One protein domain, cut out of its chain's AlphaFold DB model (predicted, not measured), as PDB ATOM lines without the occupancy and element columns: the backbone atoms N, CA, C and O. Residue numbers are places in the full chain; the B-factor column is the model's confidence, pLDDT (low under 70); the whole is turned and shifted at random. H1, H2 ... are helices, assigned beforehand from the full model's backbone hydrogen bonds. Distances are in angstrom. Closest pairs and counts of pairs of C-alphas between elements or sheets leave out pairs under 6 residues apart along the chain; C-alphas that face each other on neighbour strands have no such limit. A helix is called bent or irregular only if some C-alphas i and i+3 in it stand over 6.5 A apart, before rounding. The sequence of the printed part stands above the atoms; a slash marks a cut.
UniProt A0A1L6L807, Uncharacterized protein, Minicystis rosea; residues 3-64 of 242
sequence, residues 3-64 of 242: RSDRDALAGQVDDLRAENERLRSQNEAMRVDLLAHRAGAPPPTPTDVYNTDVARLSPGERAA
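This is residues 3 to 64 of the 242 residues of an uncharacterized protein of Minicystis rosea (UniProt A0A1L6L807). One long helix, H1, makes nearly the whole length, and after its last residue a wide loop, residues 39 to 58, swings out and folds back to bring the short helix H2 onto the side of H1 at residues 26 to 34. The first part of H1, residues 3 to 25, sticks out as a free arm, and residues 35 to 48 also stand free, leaving an open bow. The printed part has 62 residues with two named helices, H1 then H2, and no named strand; the class is all helix. It is extended, with a radius of gyration of the C-alphas of 18.2 A and spans of 58 by 28 by 13 A.

Find C-alpha 3 at (170.473, 102.401, 223.101); there H1 begins, residues 3 to 38, and it runs 52.9 A to C-alpha 38 at (146.302, 136.729, 190.855). Pass on through residues 39 to 58 to H2, residues 59 to 64, which ends at C-alpha 64 at (143.267, 135.964, 205.605), 8.7 A from its first C-alpha.

Look at Met 30 and Gly 60, whose C-alphas, 5.4 A apart, are the closest of H1 and H2. The two helices touch there, H1 with residues 26 to 34 alone. Their lines stand at a steep tilt of 66 degrees, and they run the same way. In H1 and H2 every O i to N i+4 pair is within hydrogen-bond range, and neither helix is bent.

The two C-alphas farthest apart are those of Arg 3 and Thr 45, at 58.1 A. The printed part has no cut, and the link from H1 to H2, 20 residues, is long. Look at the B-factor column: the mean pLDDT of the printed part is 85.2, and residues 41 to 46 are under 70.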
ATOM      1  N   ARG A   3     171.311 102.760 224.268       73.88
ATOM      2  CA  ARG A   3     170.473 102.401 223.101       73.88
ATOM      3  C   ARG A   3     169.163 103.197 223.052       73.88
ATOM      4  O   ARG A   3     168.723 103.540 221.965       73.88
ATOM      5  N   SER A   4     168.610 103.549 224.215       86.06
ATOM      6  CA  SER A   4     167.327 104.258 224.319       86.06
ATOM      7  C   SER A   4     167.364 105.654 223.693       86.06
ATOM      8  O   SER A   4     166.396 106.067 223.064       86.06
ATOM      9  N   ASP A   5     168.480 106.373 223.830       89.38
ATOM     10  CA  ASP A   5     168.573 107.765 223.370       89.38
ATOM     11  C   ASP A   5     168.657 107.857 221.844       89.38
ATOM     12  O   ASP A   5     168.101 108.768 221.234       89.38
ATOM     13  N   ARG A   6     169.312 106.882 221.201       89.69
ATOM     14  CA  ARG A   6     169.415 106.827 219.738       89.69
ATOM     15  C   ARG A   6     168.062 106.536 219.090       89.69
ATOM     16  O   ARG A   6     167.747 107.147 218.072       89.69
ATOM     17  N   ASP A   7     167.273 105.651 219.695       93.06
ATOM     18  CA  ASP A   7     165.931 105.315 219.214       93.06
ATOM     19  C   ASP A   7     164.959 106.491 219.431       93.06
ATOM     20  O   ASP A   7     164.167 106.810 218.546       93.06
ATOM     21  N   ALA A   8     165.079 107.208 220.556       91.75
ATOM     22  CA  ALA A   8     164.307 108.425 220.813       91.75
ATOM     23  C   ALA A   8     164.624 109.548 219.808       91.75
ATOM     24  O   ALA A   8     163.711 110.194 219.292       91.75
ATOM     25  N   LEU A   9     165.906 109.758 219.486       93.38
ATOM     26  CA  LEU A   9     166.323 110.733 218.475       93.38
ATOM     27  C   LEU A   9     165.850 110.348 217.069       93.38
ATOM     28  O   LEU A   9     165.429 111.222 216.314       93.38
ATOM     29  N   ALA A  10     165.891 109.060 216.718       94.19
ATOM     30  CA  ALA A  10     165.368 108.585 215.440       94.19
ATOM     31  C   ALA A  10     163.868 108.896 215.302       94.19
ATOM     32  O   ALA A  10     163.462 109.455 214.286       94.19
ATOM     33  N   GLY A  11     163.079 108.653 216.357       94.25
ATOM     34  CA  GLY A  11     161.657 109.011 216.389       94.25
ATOM     35  C   GLY A  11     161.411 110.511 216.194       94.25
ATOM     36  O   GLY A  11     160.602 110.896 215.355       94.25
ATOM     37  N   GLN A  12     162.171 111.373 216.882       93.12
ATOM     38  CA  GLN A  12     162.048 112.828 216.709       93.12
ATOM     39  C   GLN A  12     162.372 113.291 215.283       93.12
ATOM     40  O   GLN A  12     161.728 114.204 214.769       93.12
ATOM     41  N   VAL A  13     163.373 112.689 214.634       96.00
ATOM     42  CA  VAL A  13     163.728 113.029 213.248       96.00
ATOM     43  C   VAL A  13     162.606 112.646 212.286       96.00
ATOM     44  O   VAL A  13     162.312 113.417 211.369       96.00
ATOM     45  N   ASP A  14     161.973 111.494 212.492       96.25
ATOM     46  CA  ASP A  14     160.862 111.041 211.656       96.25
ATOM     47  C   ASP A  14     159.612 111.916 211.854       96.25
ATOM     48  O   ASP A  14     159.016 112.355 210.866       96.25
ATOM     49  N   ASP A  15     159.289 112.287 213.097       94.81
ATOM     50  CA  ASP A  15     158.201 113.226 213.407       94.81
ATOM     51  C   ASP A  15     158.433 114.601 212.756       94.81
ATOM     52  O   ASP A  15     157.537 115.174 212.128       94.81
ATOM     53  N   LEU A  16     159.663 115.126 212.839       92.81
ATOM     54  CA  LEU A  16     160.030 116.400 212.215       92.81
ATOM     55  C   LEU A  16     159.957 116.345 210.687       92.81
ATOM     56  O   LEU A  16     159.576 117.335 210.058       92.81
ATOM     57  N   ARG A  17     160.317 115.212 210.071       96.44
ATOM     58  CA  ARG A  17     160.182 115.015 208.620       96.44
ATOM     59  C   ARG A  17     158.718 115.009 208.198       96.44
ATOM     60  O   ARG A  17     158.374 115.734 207.265       96.44
ATOM     61  N   ALA A  18     157.868 114.275 208.916       96.69
ATOM     62  CA  ALA A  18     156.434 114.228 208.650       96.69
ATOM     63  C   ALA A  18     155.784 115.621 208.771       96.69
ATOM     64  O   ALA A  18     155.014 116.033 207.899       96.69
ATOM     65  N   GLU A  19     156.147 116.394 209.799       93.12
ATOM     66  CA  GLU A  19     155.653 117.766 209.959       93.12
ATOM     67  C   GLU A  19     156.181 118.699 208.855       93.12
ATOM     68  O   GLU A  19     155.433 119.525 208.329       93.12
ATOM     69  N   ASN A  20     157.441 118.551 208.425       93.44
ATOM     70  CA  ASN A  20     157.995 119.355 207.328       93.44
ATOM     71  C   ASN A  20     157.263 119.094 206.003       93.44
ATOM     72  O   ASN A  20     156.936 120.037 205.281       93.44
ATOM     73  N   GLU A  21     156.963 117.833 205.688       96.75
ATOM     74  CA  GLU A  21     156.191 117.455 204.498       96.75
ATOM     75  C   GLU A  21     154.763 118.010 204.545       96.75
ATOM     76  O   GLU A  21     154.277 118.599 203.570       96.75
ATOM     77  N   ARG A  22     154.110 117.923 205.709       94.06
ATOM     78  CA  ARG A  22     152.806 118.546 205.949       94.06
ATOM     79  C   ARG A  22     152.855 120.062 205.726       94.06
ATOM     80  O   ARG A  22     151.999 120.599 205.028       94.06
ATOM     81  N   LEU A  23     153.860 120.760 206.249       87.69
ATOM     82  CA  LEU A  23     154.009 122.206 206.043       87.69
ATOM     83  C   LEU A  23     154.297 122.561 204.578       87.69
ATOM     84  O   LEU A  23     153.776 123.557 204.073       87.69
ATOM     85  N   ARG A  24     155.094 121.756 203.865       92.25
ATOM     86  CA  ARG A  24     155.360 121.956 202.430       92.25
ATOM     87  C   ARG A  24     154.090 121.833 201.599       92.25
ATOM     88  O   ARG A  24     153.811 122.737 200.816       92.25
ATOM     89  N   SER A  25     153.299 120.783 201.818       93.00
ATOM     90  CA  SER A  25     152.019 120.603 201.115       93.00
ATOM     91  C   SER A  25     151.026 121.739 201.405       93.00
ATOM     92  O   SER A  25     150.361 122.225 200.490       93.00
ATOM     93  N   GLN A  26     150.978 122.245 202.643       85.62
ATOM     94  CA  GLN A  26     150.156 123.410 202.996       85.62
ATOM     95  C   GLN A  26     150.628 124.697 202.304       85.62
ATOM     96  O   GLN A  26     149.806 125.449 201.776       85.62
ATOM     97  N   ASN A  27     151.940 124.942 202.270       84.81
ATOM     98  CA  ASN A  27     152.517 126.102 201.591       84.81
ATOM     99  C   ASN A  27     152.294 126.054 200.076       84.81
ATOM    100  O   ASN A  27     152.012 127.085 199.464       84.81
ATOM    101  N   GLU A  28     152.392 124.874 199.466       91.88
ATOM    102  CA  GLU A  28     152.121 124.687 198.043       91.88
ATOM    103  C   GLU A  28     150.647 124.950 197.715       91.88
ATOM    104  O   GLU A  28     150.358 125.732 196.808       91.88
ATOM    105  N   ALA A  29     149.720 124.411 198.512       83.81
ATOM    106  CA  ALA A  29     148.292 124.690 198.365       83.81
ATOM    107  C   ALA A  29     147.981 126.193 198.491       83.81
ATOM    108  O   ALA A  29     147.257 126.749 197.665       83.81
ATOM    109  N   MET A  30     148.581 126.875 199.473       81.19
ATOM    110  CA  MET A  30     148.440 128.326 199.645       81.19
ATOM    111  C   MET A  30     149.006 129.101 198.448       81.19
ATOM    112  O   MET A  30     148.401 130.066 197.985       81.19
ATOM    113  N   ARG A  31     150.157 128.681 197.912       85.25
ATOM    114  CA  ARG A  31     150.763 129.308 196.732       85.25
ATOM    115  C   ARG A  31     149.869 129.174 195.501       85.25
ATOM    116  O   ARG A  31     149.731 130.144 194.761       85.25
ATOM    117  N   VAL A  32     149.272 128.003 195.280       85.31
ATOM    118  CA  VAL A  32     148.334 127.771 194.170       85.31
ATOM    119  C   VAL A  32     147.104 128.670 194.303       85.31
ATOM    120  O   VAL A  32     146.722 129.315 193.329       85.31
ATOM    121  N   ASP A  33     146.544 128.786 195.508       78.44
ATOM    122  CA  ASP A  33     145.388 129.647 195.786       78.44
ATOM    123  C   ASP A  33     145.689 131.133 195.500       78.44
ATOM    124  O   ASP A  33     144.941 131.817 194.797       78.44
ATOM    125  N   LEU A  34     146.855 131.624 195.940       77.88
ATOM    126  CA  LEU A  34     147.313 132.990 195.658       77.88
ATOM    127  C   LEU A  34     147.534 133.245 194.159       77.88
ATOM    128  O   LEU A  34     147.245 134.337 193.664       77.88
ATOM    129  N   LEU A  35     148.048 132.254 193.424       83.62
ATOM    130  CA  LEU A  35     148.226 132.357 191.975       83.62
ATOM    131  C   LEU A  35     146.883 132.368 191.238       83.62
ATOM    132  O   LEU A  35     146.728 133.156 190.306       83.62
ATOM    133  N   ALA A  36     145.906 131.568 191.675       76.44
ATOM    134  CA  ALA A  36     144.553 131.579 191.123       76.44
ATOM    135  C   ALA A  36     143.869 132.941 191.335       76.44
ATOM    136  O   ALA A  36     143.310 133.505 190.391       76.44
ATOM    137  N   HIS A  37     144.012 133.523 192.531       70.19
ATOM    138  CA  HIS A  37     143.544 134.879 192.828       70.19
ATOM    139  C   HIS A  37     144.230 135.934 191.948       70.19
ATOM    140  O   HIS A  37     143.578 136.842 191.432       70.19
ATOM    141  N   ARG A  38     145.546 135.811 191.723       77.62
ATOM    142  CA  ARG A  38     146.302 136.729 190.855       77.62
ATOM    143  C   ARG A  38     145.914 136.612 189.379       77.62
ATOM    144  O   ARG A  38     145.987 137.607 188.663       77.62
ATOM    145  N   ALA A  39     145.507 135.429 188.924       83.62
ATOM    146  CA  ALA A  39     145.101 135.171 187.543       83.62
ATOM    147  C   ALA A  39     143.707 135.730 187.189       83.62
ATOM    148  O   ALA A  39     143.262 135.574 186.054       83.62
ATOM    149  N   GLY A  40     143.017 136.382 188.132       73.50
ATOM    150  CA  GLY A  40     141.706 136.982 187.884       73.50
ATOM    151  C   GLY A  40     140.585 135.955 187.742       73.50
ATOM    152  O   GLY A  40     139.553 136.270 187.149       73.50
ATOM    153  N   ALA A  41     140.768 134.738 188.272       67.56
ATOM    154  CA  ALA A  41     139.670 133.791 188.392       67.56
ATOM    155  C   ALA A  41     138.532 134.467 189.181       67.56
ATOM    156  O   ALA A  41     138.800 135.052 190.237       67.56
ATOM    157  N   PRO A  42     137.282 134.456 188.673       57.88
ATOM    158  CA  PRO A  42     136.170 135.046 189.399       57.88
ATOM    159  C   PRO A  42     136.095 134.364 190.768       57.88
ATOM    160  O   PRO A  42     136.147 133.130 190.820       57.88
ATOM    161  N   PRO A  43     136.023 135.132 191.870       59.75
ATOM    162  CA  PRO A  43     135.939 134.540 193.191       59.75
ATOM    163  C   PRO A  43     134.738 133.586 193.205       59.75
ATOM    164  O   PRO A  43     133.697 133.935 192.628       59.75
ATOM    165  N   PRO A  44     134.865 132.385 193.802       59.34
ATOM    166  CA  PRO A  44     133.739 131.471 193.920       59.34
ATOM    167  C   PRO A  44     132.542 132.239 194.483       59.34
ATOM    168  O   PRO A  44     132.691 133.083 195.374       59.34
ATOM    169  N   THR A  45     131.367 132.011 193.890       54.75
ATOM    170  CA  THR A  45     130.115 132.692 194.234       54.75
ATOM    171  C   THR A  45     129.970 132.782 195.750       54.75
ATOM    172  O   THR A  45     130.296 131.805 196.431       54.75
ATOM    173  N   PRO A  46     129.499 133.924 196.293       55.28
ATOM    174  CA  PRO A  46     129.532 134.192 197.721       55.28
ATOM    175  C   PRO A  46     128.586 133.228 198.430       55.28
ATOM    176  O   PRO A  46     127.407 133.502 198.644       55.28
ATOM    177  N   THR A  47     129.124 132.070 198.789       70.75
ATOM    178  CA  THR A  47     128.547 131.216 199.806       70.75
ATOM    179  C   THR A  47     128.499 132.084 201.051       70.75
ATOM    180  O   THR A  47     129.447 132.825 201.321       70.75
ATOM    181  N   ASP A  48     127.381 132.079 201.769       87.31
ATOM    182  CA  ASP A  48     127.236 132.907 202.956       87.31
ATOM    183  C   ASP A  48     128.289 132.503 203.999       87.31
ATOM    184  O   ASP A  48     128.089 131.575 204.784       87.31
ATOM    185  N   VAL A  49     129.441 133.180 203.977       91.06
ATOM    186  CA  VAL A  49     130.614 132.878 204.810       91.06
ATOM    187  C   VAL A  49     130.254 132.887 206.296       91.06
ATOM    188  O   VAL A  49     130.839 132.155 207.091       91.06
ATOM    189  N   TYR A  50     129.237 133.658 206.689       93.19
ATOM    190  CA  TYR A  50     128.780 133.709 208.072       93.19
ATOM    191  C   TYR A  50     127.936 132.501 208.477       93.19
ATOM    192  O   TYR A  50     127.906 132.175 209.659       93.19
ATOM    193  N   ASN A  51     127.323 131.783 207.545       90.06
ATOM    194  CA  ASN A  51     126.544 130.576 207.838       90.06
ATOM    195  C   ASN A  51     127.231 129.280 207.379       90.06
ATOM    196  O   ASN A  51     126.768 128.190 207.704       90.06
ATOM    197  N   THR A  52     128.350 129.391 206.668       87.94
ATOM    198  CA  THR A  52     129.115 128.246 206.170       87.94
ATOM    199  C   THR A  52     130.045 127.692 207.247       87.94
ATOM    200  O   THR A  52     130.580 128.431 208.074       87.94
ATOM    201  N   ASP A  53     130.246 126.374 207.226       91.06
ATOM    202  CA  ASP A  53     131.261 125.717 208.043       91.06
ATOM    203  C   ASP A  53     132.668 126.175 207.619       91.06
ATOM    204  O   ASP A  53     133.039 126.087 206.446       91.06
ATOM    205  N   VAL A  54     133.463 126.640 208.586       92.81
ATOM    206  CA  VAL A  54     134.849 127.092 208.381       92.81
ATOM    207  C   VAL A  54     135.752 125.984 207.838       92.81
ATOM    208  O   VAL A  54     136.775 126.282 207.222       92.81
ATOM    209  N   ALA A  55     135.370 124.713 208.009       91.12
ATOM    210  CA  ALA A  55     136.071 123.578 207.418       91.12
ATOM    211  C   ALA A  55     136.088 123.615 205.879       91.12
ATOM    212  O   ALA A  55     136.991 123.043 205.272       91.12
ATOM    213  N   ARG A  56     135.128 124.310 205.248       90.25
ATOM    214  CA  ARG A  56     135.045 124.456 203.785       90.25
ATOM    215  C   ARG A  56     135.951 125.547 203.215       90.25
ATOM    216  O   ARG A  56     136.140 125.579 202.007       90.25
ATOM    217  N   LEU A  57     136.477 126.433 204.060       89.19
ATOM    218  CA  LEU A  57     137.377 127.505 203.637       89.19
ATOM    219  C   LEU A  57     138.781 126.951 203.381       89.19
ATOM    220  O   LEU A  57     139.273 126.117 204.156       89.19
ATOM    221  N   SER A  58     139.442 127.453 202.336       88.00
ATOM    222  CA  SER A  58     140.843 127.133 202.057       88.00
ATOM    223  C   SER A  58     141.725 127.549 203.251       88.00
ATOM    224  O   SER A  58     141.388 128.484 203.987       88.00
ATOM    225  N   PRO A  59     142.876 126.893 203.494       85.56
ATOM    226  CA  PRO A  59     143.810 127.346 204.524       85.56
ATOM    227  C   PRO A  59     144.228 128.817 204.357       85.56
ATOM    228  O   PRO A  59     144.353 129.522 205.360       85.56
ATOM    229  N   GLY A  60     144.379 129.286 203.112       84.00
ATOM    230  CA  GLY A  60     144.707 130.676 202.788       84.00
ATOM    231  C   GLY A  60     143.571 131.641 203.128       84.00
ATOM    232  O   GLY A  60     143.796 132.641 203.810       84.00
ATOM    233  N   GLU A  61     142.335 131.305 202.749       88.62
ATOM    234  CA  GLU A  61     141.137 132.083 203.089       88.62
ATOM    235  C   GLU A  61     140.939 132.175 204.604       88.62
ATOM    236  O   GLU A  61     140.664 133.252 205.132       88.62
ATOM    237  N   ARG A  62     141.127 131.065 205.332       90.81
ATOM    238  CA  ARG A  62     141.040 131.056 206.800       90.81
ATOM    239  C   ARG A  62     142.073 131.973 207.432       90.81
ATOM    240  O   ARG A  62     141.720 132.727 208.333       90.81
ATOM    241  N   ALA A  63     143.321 131.926 206.968       88.44
ATOM    242  CA  ALA A  63     144.381 132.789 207.480       88.44
ATOM    243  C   ALA A  63     144.081 134.272 207.202       88.44
ATOM    244  O   ALA A  63     144.171 135.099 208.112       88.44
ATOM    245  N   ALA A  64     143.643 134.602 205.983       89.44
ATOM    246  CA  ALA A  64     143.267 135.964 205.605       89.44
ATOM    247  C   ALA A  64     142.074 136.486 206.425       89.44
ATOM    248  O   ALA A  64     142.096 137.617 206.910       89.44
TER     249      ALA A  64